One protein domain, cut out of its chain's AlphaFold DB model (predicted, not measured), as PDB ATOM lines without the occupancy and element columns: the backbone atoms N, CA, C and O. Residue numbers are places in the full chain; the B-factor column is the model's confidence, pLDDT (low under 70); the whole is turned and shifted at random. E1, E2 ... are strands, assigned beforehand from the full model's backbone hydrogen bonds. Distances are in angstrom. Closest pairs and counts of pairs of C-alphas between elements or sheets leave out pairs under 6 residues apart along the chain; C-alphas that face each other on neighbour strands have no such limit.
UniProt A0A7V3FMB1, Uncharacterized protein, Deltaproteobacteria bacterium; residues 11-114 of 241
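This is residues 11 to 114 of the 241 residues of an uncharacterized protein of Deltaproteobacteria bacterium (UniProt A0A7V3FMB1). With little regular structure, the model has a three-strand sheet, E3-E4-E5, in its middle, and hairpins E1-E2 and E6-E7 on opposite sides of it. The printed part has 104 residues, no named helix and strands E1 to E7 in chain order; 41 residues are in these, class all strand. Each sheet is antiparallel. It is compact, radius of gyration of the C-alphas 13.3 A, spanning 38 by 33 by 23 A.

E1, residues 11 to 16, begins at C-alpha 11 (248.361, 270.250, 233.427). E2 is 25 to 30, E3 57 to 63 (20.1 A), E4 71 to 77 (20.1 A), E5 83 to 89 (18.4 A) and E6 98 to 100. E7, 109 to 113, ends at C-alpha 113 (222.572, 265.846, 237.271).

In hairpin E1-E2, N 14 and O 27 are 2.8 A apart, within hydrogen-bond range. The closest C-alphas of E2 and E3, Thr 30 and Tyr 63, are 5.4 A apart. E3, E4 and E5 form a meander, each strand the antiparallel neighbour of the one before, with N 60 to O 74 at 2.8 A and N 75 to O 86 at 2.9 A. In hairpin E6-E7, N 98 to O 111 is 2.8 A; E6 is apart from E3.

The printed part has no cut. The link E2 to E3 is long, 26 residues. Residues 67 to 69 have pLDDT under 70.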
ATOM      1  N   SER A  11     248.481 270.110 231.978       85.44
ATOM      2  CA  SER A  11     248.361 270.250 233.427       85.44
ATOM      3  C   SER A  11     248.596 271.707 233.818       85.44
ATOM      4  O   SER A  11     249.650 272.270 233.523       85.44
ATOM      5  N   MET A  12     247.666 272.280 234.569       90.06
ATOM      6  CA  MET A  12     247.744 273.613 235.151       90.06
ATOM      7  C   MET A  12     248.046 273.502 236.644       90.06
ATOM      8  O   MET A  12     247.479 272.660 237.342       90.06
ATOM      9  N   LYS A  13     248.937 274.367 237.133       91.62
ATOM     10  CA  LYS A  13     249.214 274.542 238.562       91.62
ATOM     11  C   LYS A  13     248.622 275.863 239.014       91.62
ATOM     12  O   LYS A  13     248.781 276.870 238.329       91.62
ATOM     13  N   MET A  14     247.986 275.857 240.169       91.62
ATOM     14  CA  MET A  14     247.327 277.016 240.743       91.62
ATOM     15  C   MET A  14     247.651 277.111 242.228       91.62
ATOM     16  O   MET A  14     247.739 276.096 242.912       91.62
ATOM     17  N   ARG A  15     247.790 278.343 242.712       93.44
ATOM     18  CA  ARG A  15     247.870 278.679 244.131       93.44
ATOM     19  C   ARG A  15     246.682 279.566 244.475       93.44
ATOM     20  O   ARG A  15     246.548 280.633 243.884       93.44
ATOM     21  N   ILE A  16     245.843 279.131 245.407       91.00
ATOM     22  CA  ILE A  16     244.680 279.884 245.887       91.00
ATOM     23  C   ILE A  16     245.042 280.518 247.223       91.00
ATOM     24  O   ILE A  16     245.473 279.835 248.154       91.00
ATOM     25  N   VAL A  17     244.886 281.838 247.294       89.44
ATOM     26  CA  VAL A  17     245.207 282.655 248.465       89.44
ATOM     27  C   VAL A  17     243.925 283.370 248.901       89.44
ATOM     28  O   VAL A  17     243.474 284.242 248.158       89.44
ATOM     29  N   PRO A  18     243.330 283.020 250.056       85.62
ATOM     30  CA  PRO A  18     242.093 283.649 250.521       85.62
ATOM     31  C   PRO A  18     242.319 285.125 250.864       85.62
ATOM     32  O   PRO A  18     243.306 285.477 251.523       85.62
ATOM     33  N   ALA A  19     241.400 285.995 250.439       76.69
ATOM     34  CA  ALA A  19     241.537 287.445 250.604       76.69
ATOM     35  C   ALA A  19     241.344 287.899 252.065       76.69
ATOM     36  O   ALA A  19     241.984 288.853 252.509       76.69
ATOM     37  N   GLY A  20     240.495 287.198 252.824       75.06
ATOM     38  CA  GLY A  20     240.151 287.496 254.224       75.06
ATOM     39  C   GLY A  20     241.053 286.832 255.271       75.06
ATOM     40  O   GLY A  20     240.746 286.859 256.462       75.06
ATOM     41  N   GLY A  21     242.165 286.225 254.847       78.69
ATOM     42  CA  GLY A  21     242.929 285.292 255.671       78.69
ATOM     43  C   GLY A  21     242.341 283.879 255.626       78.69
ATOM     44  O   GLY A  21     241.234 283.660 255.165       78.69
ATOM     45  N   GLY A  22     243.131 282.895 256.051       86.56
ATOM     46  CA  GLY A  22     242.788 281.482 255.889       86.56
ATOM     47  C   GLY A  22     244.031 280.665 255.575       86.56
ATOM     48  O   GLY A  22     245.157 281.140 255.778       86.56
ATOM     49  N   SER A  23     243.839 279.448 255.095       92.88
ATOM     50  CA  SER A  23     244.910 278.594 254.595       92.88
ATOM     51  C   SER A  23     245.071 278.739 253.077       92.88
ATOM     52  O   SER A  23     244.102 278.783 252.329       92.88
ATOM     53  N   VAL A  24     246.322 278.806 252.615       92.56
ATOM     54  CA  VAL A  24     246.672 278.767 251.186       92.56
ATOM     55  C   VAL A  24     246.620 277.321 250.707       92.56
ATOM     56  O   VAL A  24     247.134 276.438 251.399       92.56
ATOM     57  N   ILE A  25     246.070 277.086 249.515       94.06
ATOM     58  CA  ILE A  25     246.101 275.765 248.878       94.06
ATOM     59  C   ILE A  25     246.807 275.825 247.521       94.06
ATOM     60  O   ILE A  25     246.625 276.764 246.746       94.06
ATOM     61  N   ASP A  26     247.611 274.804 247.230       94.19
ATOM     62  CA  ASP A  26     248.208 274.578 245.914       94.19
ATOM     63  C   ASP A  26     247.457 273.414 245.243       94.19
ATOM     64  O   ASP A  26     247.317 272.336 245.823       94.19
ATOM     65  N   TYR A  27     246.973 273.619 244.018       94.00
ATOM     66  CA  TYR A  27     246.232 272.624 243.244       94.00
ATOM     67  C   TYR A  27     246.885 272.392 241.882       94.00
ATOM     68  O   TYR A  27     247.384 273.317 241.240       94.00
ATOM     69  N   THR A  28     246.885 271.142 241.425       93.50
ATOM     70  CA  THR A  28     247.319 270.773 240.076       93.50
ATOM     71  C   THR A  28     246.241 269.920 239.432       93.50
ATOM     72  O   THR A  28     245.821 268.922 240.010       93.50
ATOM     73  N   GLY A  29     245.816 270.298 238.233       90.69
ATOM     74  CA  GLY A  29     244.782 269.585 237.497       90.69
ATOM     75  C   GLY A  29     244.828 269.902 236.013       90.69
ATOM     76  O   GLY A  29     245.665 270.670 235.546       90.69
ATOM     77  N   THR A  30     243.918 269.314 235.259       89.69
ATOM     78  CA  THR A  30     243.809 269.526 233.816       89.69
ATOM     79  C   THR A  30     242.719 270.543 233.523       89.69
ATOM     80  O   THR A  30     241.611 270.361 234.018       89.69
ATOM     81  N   TRP A  31     243.017 271.564 232.707       87.38
ATOM     82  CA  TRP A  31     242.067 272.627 232.319       87.38
ATOM     83  C   TRP A  31     241.229 273.102 233.509       87.38
ATOM     84  O   TRP A  31     240.041 272.811 233.635       87.38
ATOM     85  N   VAL A  32     241.926 273.745 234.437       89.56
ATOM     86  CA  VAL A  32     241.400 274.108 235.747       89.56
ATOM     87  C   VAL A  32     240.678 275.442 235.662       89.56
ATOM     88  O   VAL A  32     241.231 276.409 235.138       89.56
ATOM     89  N   ASN A  33     239.480 275.506 236.234       91.56
ATOM     90  CA  ASN A  33     238.720 276.729 236.393       91.56
ATOM     91  C   ASN A  33     238.360 276.954 237.872       91.56
ATOM     92  O   ASN A  33     237.593 276.172 238.437       91.56
ATOM     93  N   PRO A  34     238.928 277.991 238.512       90.50
ATOM     94  CA  PRO A  34     238.629 278.323 239.899       90.50
ATOM     95  C   PRO A  34     237.516 279.361 240.069       90.50
ATOM     96  O   PRO A  34     237.163 279.633 241.208       90.50
ATOM     97  N   ASP A  35     237.017 279.994 238.998       91.69
ATOM     98  CA  ASP A  35     235.986 281.034 239.111       91.69
ATOM     99  C   ASP A  35     234.590 280.393 239.096       91.69
ATOM    100  O   ASP A  35     234.162 279.904 238.041       91.69
ATOM    101  N   PRO A  36     233.832 280.432 240.212       93.19
ATOM    102  CA  PRO A  36     232.498 279.850 240.266       93.19
ATOM    103  C   PRO A  36     231.537 280.453 239.242       93.19
ATOM    104  O   PRO A  36     230.627 279.759 238.806       93.19
ATOM    105  N   ARG A  37     231.750 281.687 238.753       93.56
ATOM    106  CA  ARG A  37     230.904 282.279 237.692       93.56
ATOM    107  C   ARG A  37     230.884 281.445 236.413       93.56
ATOM    108  O   ARG A  37     229.940 281.513 235.625       93.56
ATOM    109  N   ALA A  38     231.930 280.662 236.178       91.88
ATOM    110  CA  ALA A  38     232.023 279.845 234.987       91.88
ATOM    111  C   ALA A  38     231.190 278.562 235.062       91.88
ATOM    112  O   ALA A  38     230.865 278.018 234.007       91.88
ATOM    113  N   PHE A  39     230.810 278.087 236.251       93.81
ATOM    114  CA  PHE A  39     230.159 276.782 236.408       93.81
ATOM    115  C   PHE A  39     229.003 276.732 237.420       93.81
ATOM    116  O   PHE A  39     228.159 275.850 237.316       93.81
ATOM    117  N   VAL A  40     228.887 277.685 238.340       96.25
ATOM    118  CA  VAL A  40     227.744 277.806 239.251       96.25
ATOM    119  C   VAL A  40     226.644 278.631 238.588       96.25
ATOM    120  O   VAL A  40     226.853 279.771 238.169       96.25
ATOM    121  N   ILE A  41     225.458 278.045 238.473       94.94
ATOM    122  CA  ILE A  41     224.276 278.677 237.889       94.94
ATOM    123  C   ILE A  41     223.862 279.862 238.767       94.94
ATOM    124  O   ILE A  41     223.632 279.707 239.961       94.94
ATOM    125  N   GLY A  42     223.753 281.046 238.159       92.69
ATOM    126  CA  GLY A  42     223.276 282.253 238.841       92.69
ATOM    127  C   GLY A  42     224.274 282.898 239.807       92.69
ATOM    128  O   GLY A  42     223.890 283.813 240.527       92.69
ATOM    129  N   TRP A  43     225.541 282.468 239.838       92.75
ATOM    130  CA  TRP A  43     226.538 283.086 240.713       92.75
ATOM    131  C   TRP A  43     227.003 284.446 240.184       92.75
ATOM    132  O   TRP A  43     227.622 284.538 239.122       92.75
ATOM    133  N   GLU A  44     226.758 285.504 240.954       90.75
ATOM    134  CA  GLU A  44     227.152 286.875 240.594       90.75
ATOM    135  C   GLU A  44     228.515 287.274 241.203       90.75
ATOM    136  O   GLU A  44     229.233 288.136 240.678       90.75
ATOM    137  N   GLY A  45     228.947 286.583 242.261       88.38
ATOM    138  CA  GLY A  45     230.176 286.861 243.005       88.38
ATOM    139  C   GLY A  45     229.931 287.000 244.505       88.38
ATOM    140  O   GLY A  45     228.794 287.019 244.960       88.38
ATOM    141  N   GLY A  46     231.017 287.130 245.266       87.75
ATOM    142  CA  GLY A  46     230.986 287.204 246.726       87.75
ATOM    143  C   GLY A  46     231.857 286.124 247.355       87.75
ATOM    144  O   GLY A  46     232.542 285.388 246.644       87.75
ATOM    145  N   GLN A  47     231.833 286.061 248.683       88.56
ATOM    146  CA  GLN A  47     232.423 284.952 249.422       88.56
ATOM    147  C   GLN A  47     231.579 283.702 249.183       88.56
ATOM    148  O   GLN A  47     230.355 283.747 249.309       88.56
ATOM    149  N   LEU A  48     232.239 282.607 248.829       92.69
ATOM    150  CA  LEU A  48     231.618 281.295 248.769       92.69
ATOM    151  C   LEU A  48     231.810 280.630 250.134       92.69
ATOM    152  O   LEU A  48     232.942 280.347 250.492       92.69
ATOM    153  N   ASP A  49     230.734 280.436 250.890       94.06
ATOM    154  CA  ASP A  49     230.732 279.763 252.197       94.06
ATOM    155  C   ASP A  49     229.782 278.563 252.085       94.06
ATOM    156  O   ASP A  49     228.559 278.715 252.070       94.06
ATOM    157  N   LEU A  50     230.353 277.390 251.823       96.19
ATOM    158  CA  LEU A  50     229.640 276.147 251.539       96.19
ATOM    159  C   LEU A  50     229.278 275.400 252.822       96.19
ATOM    160  O   LEU A  50     228.248 274.722 252.852       96.19
ATOM    161  N   ASP A  51     230.126 275.477 253.850       94.94
ATOM    162  CA  ASP A  51     229.939 274.765 255.117       94.94
ATOM    163  C   ASP A  51     229.342 275.617 256.251       94.94
ATOM    164  O   ASP A  51     228.973 275.066 257.298       94.94
ATOM    165  N   GLY A  52     229.149 276.916 256.008       93.88
ATOM    166  CA  GLY A  52     228.483 277.857 256.902       93.88
ATOM    167  C   GLY A  52     229.352 278.293 258.081       93.88
ATOM    168  O   GLY A  52     228.813 278.775 259.086       93.88
ATOM    169  N   ASP A  53     230.670 278.083 258.012       92.25
ATOM    170  CA  ASP A  53     231.608 278.420 259.083       92.25
ATOM    171  C   ASP A  53     232.091 279.885 259.042       92.25
ATOM    172  O   ASP A  53     232.738 280.360 259.985       92.25
ATOM    173  N   GLY A  54     231.711 280.626 257.996       90.88
ATOM    174  CA  GLY A  54     232.053 282.029 257.788       90.88
ATOM    175  C   GLY A  54     233.436 282.264 257.173       90.88
ATOM    176  O   GLY A  54     233.806 283.426 256.964       90.88
ATOM    177  N   PHE A  55     234.205 281.215 256.874       90.94
ATOM    178  CA  PHE A  55     235.433 281.291 256.087       90.94
ATOM    179  C   PHE A  55     235.146 281.113 254.595       90.94
ATOM    180  O   PHE A  55     234.043 280.804 254.161       90.94
ATOM    181  N   GLU A  56     236.115 281.499 253.767       92.88
ATOM    182  CA  GLU A  56     235.987 281.350 252.320       92.88
ATOM    183  C   GLU A  56     236.280 279.900 251.941       92.88
ATOM    184  O   GLU A  56     237.298 279.333 252.333       92.88
ATOM    185  N   ASP A  57     235.413 279.330 251.125       95.31
ATOM    186  CA  ASP A  57     235.588 278.044 250.487       95.31
ATOM    187  C   ASP A  57     235.918 278.240 249.013       95.31
ATOM    188  O   ASP A  57     235.656 279.272 248.392       95.31
ATOM    189  N   VAL A  58     236.494 277.206 248.417       95.19
ATOM    190  CA  VAL A  58     236.785 277.190 246.993       95.19
ATOM    191  C   VAL A  58     236.312 275.895 246.372       95.19
ATOM    192  O   VAL A  58     236.600 274.793 246.844       95.19
ATOM    193  N   MET A  59     235.615 276.050 245.254       96.31
ATOM    194  CA  MET A  59     235.268 274.965 244.362       96.31
ATOM    195  C   MET A  59     236.060 275.119 243.071       96.31
ATOM    196  O   MET A  59     236.102 276.190 242.474       96.31
ATOM    197  N   ILE A  60     236.711 274.043 242.651       95.62
ATOM    198  CA  ILE A  60     237.581 274.024 241.483       95.62
ATOM    199  C   ILE A  60     236.996 273.043 240.479       95.62
ATOM    200  O   ILE A  60     236.907 271.852 240.770       95.62
ATOM    201  N   GLN A  61     236.645 273.528 239.292       94.75
ATOM    202  CA  GLN A  61     236.268 272.680 238.168       94.75
ATOM    203  C   GLN A  61     237.534 272.245 237.421       94.75
ATOM    204  O   GLN A  61     238.403 273.064 237.120       94.75
ATOM    205  N   ASN A  62     237.664 270.963 237.094       92.44
ATOM    206  CA  ASN A  62     238.759 270.475 236.256       92.44
ATOM    207  C   ASN A  62     238.274 269.440 235.251       92.44
ATOM    208  O   ASN A  62     237.398 268.630 235.541       92.44
ATOM    209  N   TYR A  63     238.875 269.441 234.070       89.75
ATOM    210  CA  TYR A  63     238.521 268.505 233.014       89.75
ATOM    211  C   TYR A  63     238.876 267.073 233.419       89.75
ATOM    212  O   TYR A  63     239.977 266.803 233.912       89.75
ATOM    213  N   SER A  64     237.931 266.155 233.221       84.94
ATOM    214  CA  SER A  64     238.061 264.753 233.621       84.94
ATOM    215  C   SER A  64     238.616 263.848 232.515       84.94
ATOM    216  O   SER A  64     238.964 262.704 232.794       84.94
ATOM    217  N   GLY A  65     238.747 264.351 231.277       79.75
ATOM    218  CA  GLY A  65     239.308 263.604 230.140       79.75
ATOM    219  C   GLY A  65     238.288 263.053 229.135       79.75
ATOM    220  O   GLY A  65     238.677 262.313 228.234       79.75
ATOM    221  N   GLY A  66     236.999 263.377 229.275       75.38
ATOM    222  CA  GLY A  66     235.933 262.900 228.382       75.38
ATOM    223  C   GLY A  66     235.694 263.782 227.149       75.38
ATOM    224  O   GLY A  66     236.051 264.951 227.116       75.38
ATOM    225  N   VAL A  67     235.069 263.250 226.100       67.50
ATOM    226  CA  VAL A  67     234.926 263.945 224.799       67.50
ATOM    227  C   VAL A  67     233.857 265.053 224.765       67.50
ATOM    228  O   VAL A  67     233.645 265.657 223.711       67.50
ATOM    229  N   HIS A  68     233.170 265.314 225.881       68.38
ATOM    230  CA  HIS A  68     232.081 266.294 226.016       68.38
ATOM    231  C   HIS A  68     232.361 267.268 227.180       68.38
ATOM    232  O   HIS A  68     233.520 267.579 227.455       68.38
ATOM    233  N   CYS A  69     231.329 267.763 227.872       69.06
ATOM    234  CA  CYS A  69     231.407 268.667 229.026       69.06
ATOM    235  C   CYS A  69     231.881 267.974 230.322       69.06
ATOM    236  O   CYS A  69     231.383 268.219 231.423       69.06
ATOM    237  N   CYS A  70     232.851 267.071 230.183       84.75
ATOM    238  CA  CYS A  70     233.259 266.175 231.243       84.75
ATOM    239  C   CYS A  70     234.217 266.871 232.211       84.75
ATOM    240  O   CYS A  70     235.428 266.928 231.980       84.75
ATOM    241  N   TYR A  71     233.670 267.371 233.312       90.69
ATOM    242  CA  TYR A  71     234.427 267.998 234.391       90.69
ATOM    243  C   TYR A  71     234.201 267.269 235.716       90.69
ATOM    244  O   TYR A  71     233.233 266.535 235.884       90.69
ATOM    245  N   ASN A  72     235.117 267.465 236.653       92.44
ATOM    246  CA  ASN A  72     234.983 267.094 238.054       92.44
ATOM    247  C   ASN A  72     235.083 268.361 238.901       92.44
ATOM    248  O   ASN A  72     235.622 269.370 238.440       92.44
ATOM    249  N   TYR A  73     234.615 268.271 240.141       95.38
ATOM    250  CA  TYR A  73     234.785 269.329 241.127       95.38
ATOM    251  C   TYR A  73     235.650 268.858 242.283       95.38
ATOM    252  O   TYR A  73     235.484 267.745 242.779       95.38
ATOM    253  N   VAL A  74     236.552 269.723 242.727       96.38
ATOM    254  CA  VAL A  74     237.316 269.541 243.959       96.38
ATOM    255  C   VAL A  74     237.033 270.722 244.864       96.38
ATOM    256  O   VAL A  74     237.089 271.867 244.418       96.38
ATOM    257  N   ILE A  75     236.716 270.442 246.123       97.44
ATOM    258  CA  ILE A  75     236.200 271.442 247.053       97.44
ATOM    259  C   ILE A  75     237.095 271.494 248.283       97.44
ATOM    260  O   ILE A  75     237.445 270.451 248.847       97.44
ATOM    261  N   TYR A  76     237.449 272.701 248.708       97.12
ATOM    262  CA  TYR A  76     238.211 272.952 249.924       97.12
ATOM    263  C   TYR A  76     237.560 274.057 250.742       97.12
ATOM    264  O   TYR A  76     237.153 275.066 250.175       97.12
ATOM    265  N   SER A  77     237.575 273.886 252.060       96.19
ATOM    266  CA  SER A  77     237.461 274.985 253.003       96.19
ATOM    267  C   SER A  77     238.824 275.615 253.231       96.19
ATOM    268  O   SER A  77     239.825 274.906 253.430       96.19
ATOM    269  N   LEU A  78     238.873 276.949 253.164       95.12
ATOM    270  CA  LEU A  78     240.080 277.739 253.420       95.12
ATOM    271  C   LEU A  78     240.139 278.244 254.866       95.12
ATOM    272  O   LEU A  78     240.994 279.082 255.179       95.12
ATOM    273  N   ALA A  79     239.307 277.701 255.764       93.25
ATOM    274  CA  ALA A  79     239.466 277.844 257.208       93.25
ATOM    275  C   ALA A  79     240.876 277.421 257.671       93.25
ATOM    276  O   ALA A  79     241.703 276.921 256.903       93.25
ATOM    277  N   LYS A  80     241.202 277.653 258.949       91.38
ATOM    278  CA  LYS A  80     242.507 277.281 259.522       91.38
ATOM    279  C   LYS A  80     242.363 276.077 260.458       91.38
ATOM    280  O   LYS A  80     241.832 276.253 261.555       91.38
ATOM    281  N   PRO A  81     242.912 274.898 260.114       91.31
ATOM    282  CA  PRO A  81     243.636 274.561 258.880       91.31
ATOM    283  C   PRO A  81     242.703 274.319 257.681       91.31
ATOM    284  O   PRO A  81     241.562 273.908 257.878       91.31
ATOM    285  N   ALA A  82     243.219 274.488 256.453       93.75
ATOM    286  CA  ALA A  82     242.468 274.137 255.246       93.75
ATOM    287  C   ALA A  82     242.047 272.669 255.290       93.75
ATOM    288  O   ALA A  82     242.832 271.788 255.667       93.75
ATOM    289  N   LYS A  83     240.830 272.406 254.825       95.06
ATOM    290  CA  LYS A  83     240.263 271.065 254.767       95.06
ATOM    291  C   LYS A  83     239.705 270.815 253.380       95.06
ATOM    292  O   LYS A  83     238.964 271.623 252.841       95.06
ATOM    293  N   LYS A  84     240.023 269.666 252.795       96.44
ATOM    294  CA  LYS A  84     239.317 269.213 251.596       96.44
ATOM    295  C   LYS A  84     237.900 268.819 251.994       96.44
ATOM    296  O   LYS A  84     237.769 267.980 252.876       96.44
ATOM    297  N   LEU A  85     236.879 269.397 251.371       97.31
ATOM    298  CA  LEU A  85     235.474 269.053 251.608       97.31
ATOM    299  C   LEU A  85     234.990 267.948 250.663       97.31
ATOM    300  O   LEU A  85     233.991 267.303 250.950       97.31
ATOM    301  N   GLY A  86     235.679 267.688 249.552       96.19
ATOM    302  CA  GLY A  86     235.397 266.504 248.744       96.19
ATOM    303  C   GLY A  86     235.925 266.570 247.319       96.19
ATOM    304  O   GLY A  86     236.408 267.603 246.852       96.19
ATOM    305  N   ASP A  87     235.805 265.434 246.638       94.44
ATOM    306  CA  ASP A  87     235.914 265.306 245.188       94.44
ATOM    307  C   ASP A  87     234.569 264.837 244.657       94.44
ATOM    308  O   ASP A  87     234.021 263.848 245.149       94.44
ATOM    309  N   ILE A  88     234.062 265.502 243.625       92.44
ATOM    310  CA  ILE A  88     232.809 265.121 242.999       92.44
ATOM    311  C   ILE A  88     233.050 264.778 241.528       92.44
ATOM    312  O   ILE A  88     233.245 265.676 240.698       92.44
ATOM    313  N   PRO A  89     233.060 263.477 241.183       88.75
ATOM    314  CA  PRO A  89     233.207 263.043 239.807       88.75
ATOM    315  C   PRO A  89     231.883 263.233 239.065       88.75
ATOM    316  O   PRO A  89     230.947 262.460 239.260       88.75
ATOM    317  N   MET A  90     231.795 264.241 238.196       85.88
ATOM    318  CA  MET A  90     230.525 264.548 237.525       85.88
ATOM    319  C   MET A  90     230.365 263.873 236.173       85.88
ATOM    320  O   MET A  90     229.245 263.790 235.678       85.88
ATOM    321  N   LYS A  91     231.451 263.364 235.572       84.50
ATOM    322  CA  LYS A  91     231.419 262.739 234.238       84.50
ATOM    323  C   LYS A  91     230.630 263.642 233.268       84.50
ATOM    324  O   LYS A  91     230.980 264.799 233.092       84.50
ATOM    325  N   ASP A  92     229.541 263.133 232.714       86.12
ATOM    326  CA  ASP A  92     228.612 263.753 231.769       86.12
ATOM    327  C   ASP A  92     227.775 264.932 232.313       86.12
ATOM    328  O   ASP A  92     227.036 265.549 231.551       86.12
ATOM    329  N   CYS A  93     227.899 265.253 233.603       88.50
ATOM    330  CA  CYS A  93     227.145 266.291 234.316       88.50
ATOM    331  C   CYS A  93     228.031 267.432 234.845       88.50
ATOM    332  O   CYS A  93     227.641 268.187 235.733       88.50
ATOM    333  N   GLY A  94     229.268 267.539 234.349       86.62
ATOM    334  CA  GLY A  94     230.278 268.425 234.925       86.62
ATOM    335  C   GLY A  94     230.191 269.893 234.523       86.62
ATOM    336  O   GLY A  94     230.873 270.700 235.142       86.62
ATOM    337  N   GLU A  95     229.398 270.269 233.518       89.25
ATOM    338  CA  GLU A  95     229.447 271.625 232.950       89.25
ATOM    339  C   GLU A  95     229.000 272.716 233.920       89.25
ATOM    340  O   GLU A  95     229.666 273.746 234.052       89.25
ATOM    341  N   LYS A  96     227.857 272.487 234.571       92.06
ATOM    342  CA  LYS A  96     227.167 273.447 235.427       92.06
ATOM    343  C   LYS A  96     226.619 272.760 236.671       92.06
ATOM    344  O   LYS A  96     226.216 271.601 236.609       92.06
ATOM    345  N   ILE A  97     226.566 273.498 237.773       95.50
ATOM    346  CA  ILE A  97     225.958 273.073 239.037       95.50
ATOM    347  C   ILE A  97     225.130 274.208 239.645       95.50
ATOM    348  O   ILE A  97     225.388 275.382 239.387       95.50
ATOM    349  N   GLY A  98     224.155 273.860 240.473       96.81
ATOM    350  CA  GLY A  98     223.490 274.770 241.397       96.81
ATOM    351  C   GLY A  98     224.082 274.653 242.798       96.81
ATOM    352  O   GLY A  98     224.521 273.575 243.200       96.81
ATOM    353  N   LEU A  99     224.066 275.764 243.532       97.00
ATOM    354  CA  LEU A  99     224.341 275.811 244.965       97.00
ATOM    355  C   LEU A  99     223.124 276.399 245.666       97.00
ATOM    356  O   LEU A  99     222.674 277.484 245.295       97.00
ATOM    357  N   GLN A 100     222.579 275.686 246.645       96.06
ATOM    358  CA  GLN A 100     221.367 276.106 247.339       96.06
ATOM    359  C   GLN A 100     221.345 275.548 248.758       96.06
ATOM    360  O   GLN A 100     221.653 274.382 248.951       96.06
ATOM    361  N   ASP A 101     220.939 276.359 249.731       96.81
ATOM    362  CA  ASP A 101     220.553 275.867 251.057       96.81
ATOM    363  C   ASP A 101     219.141 275.271 250.944       96.81
ATOM    364  O   ASP A 101     218.143 276.000 250.888       96.81
ATOM    365  N   LEU A 102     219.056 273.949 250.782       97.56
ATOM    366  CA  LEU A 102     217.792 273.258 250.523       97.56
ATOM    367  C   LEU A 102     217.020 272.941 251.808       97.56
ATOM    368  O   LEU A 102     215.816 272.681 251.741       97.56
ATOM    369  N   ASN A 103     217.687 272.929 252.964       96.00
ATOM    370  CA  ASN A 103     217.096 272.533 254.247       96.00
ATOM    371  C   ASN A 103     217.095 273.648 255.315       96.00
ATOM    372  O   ASN A 103     216.533 273.448 256.394       96.00
ATOM    373  N   GLY A 104     217.647 274.823 255.014       96.06
ATOM    374  CA  GLY A 104     217.705 275.986 255.897       96.06
ATOM    375  C   GLY A 104     218.787 275.904 256.977       96.06
ATOM    376  O   GLY A 104     218.691 276.626 257.975       96.06
ATOM    377  N   ASP A 105     219.775 275.013 256.840       95.50
ATOM    378  CA  ASP A 105     220.840 274.811 257.831       95.50
ATOM    379  C   ASP A 105     222.070 275.708 257.611       95.50
ATOM    380  O   ASP A 105     223.019 275.644 258.401       95.50
ATOM    381  N   LYS A 106     222.003 276.596 256.607       94.25
ATOM    382  CA  LYS A 106     223.053 277.520 256.150       94.25
ATOM    383  C   LYS A 106     224.247 276.862 255.466       94.25
ATOM    384  O   LYS A 106     225.188 277.577 255.130       94.25
ATOM    385  N   LYS A 107     224.227 275.551 255.241       96.31
ATOM    386  CA  LYS A 107     225.191 274.880 254.369       96.31
ATOM    387  C   LYS A 107     224.601 274.799 252.974       96.31
ATOM    388  O   LYS A 107     223.391 274.704 252.797       96.31
ATOM    389  N   LEU A 108     225.455 274.872 251.963       97.31
ATOM    390  CA  LEU A 108     225.001 274.824 250.579       97.31
ATOM    391  C   LEU A 108     225.049 273.390 250.058       97.31
ATOM    392  O   LEU A 108     226.114 272.774 249.967       97.31
ATOM    393  N   GLU A 109     223.900 272.871 249.640       98.06
ATOM    394  CA  GLU A 109     223.829 271.677 248.816       98.06
ATOM    395  C   GLU A 109     224.279 271.967 247.388       98.06
ATOM    396  O   GLU A 109     223.976 273.007 246.798       98.06
ATOM    397  N   ILE A 110     224.957 270.984 246.803       97.88
ATOM    398  CA  ILE A 110     225.295 270.979 245.386       97.88
ATOM    399  C   ILE A 110     224.207 270.212 244.655       97.88
ATOM    400  O   ILE A 110     224.041 269.009 244.868       97.88
ATOM    401  N   VAL A 111     223.509 270.908 243.763       97.06
ATOM    402  CA  VAL A 111     222.487 270.338 242.884       97.06
ATOM    403  C   VAL A 111     223.068 270.216 241.483       97.06
ATOM    404  O   VAL A 111     223.519 271.189 240.884       97.06
ATOM    405  N   THR A 112     223.082 269.009 240.941       94.44
ATOM    406  CA  THR A 112     223.573 268.719 239.588       94.44
ATOM    407  C   THR A 112     222.748 267.589 238.978       94.44
ATOM    408  O   THR A 112     221.732 267.199 239.549       94.44
ATOM    409  N   CYS A 113     223.159 267.055 237.830       92.62
ATOM    410  CA  CYS A 113     222.572 265.846 237.271       92.62
ATOM    411  C   CYS A 113     223.367 264.579 237.602       92.62
ATOM    412  O   CYS A 113     224.551 264.602 237.945       92.62
ATOM    413  N   ASN A 114     222.694 263.441 237.476       92.06
ATOM    414  CA  ASN A 114     223.248 262.122 237.683       92.06
ATOM    415  C   ASN A 114     223.661 261.505 236.333       92.06
ATOM    416  O   ASN A 114     222.798 261.073 235.560       92.06
TER     417      ASN A 114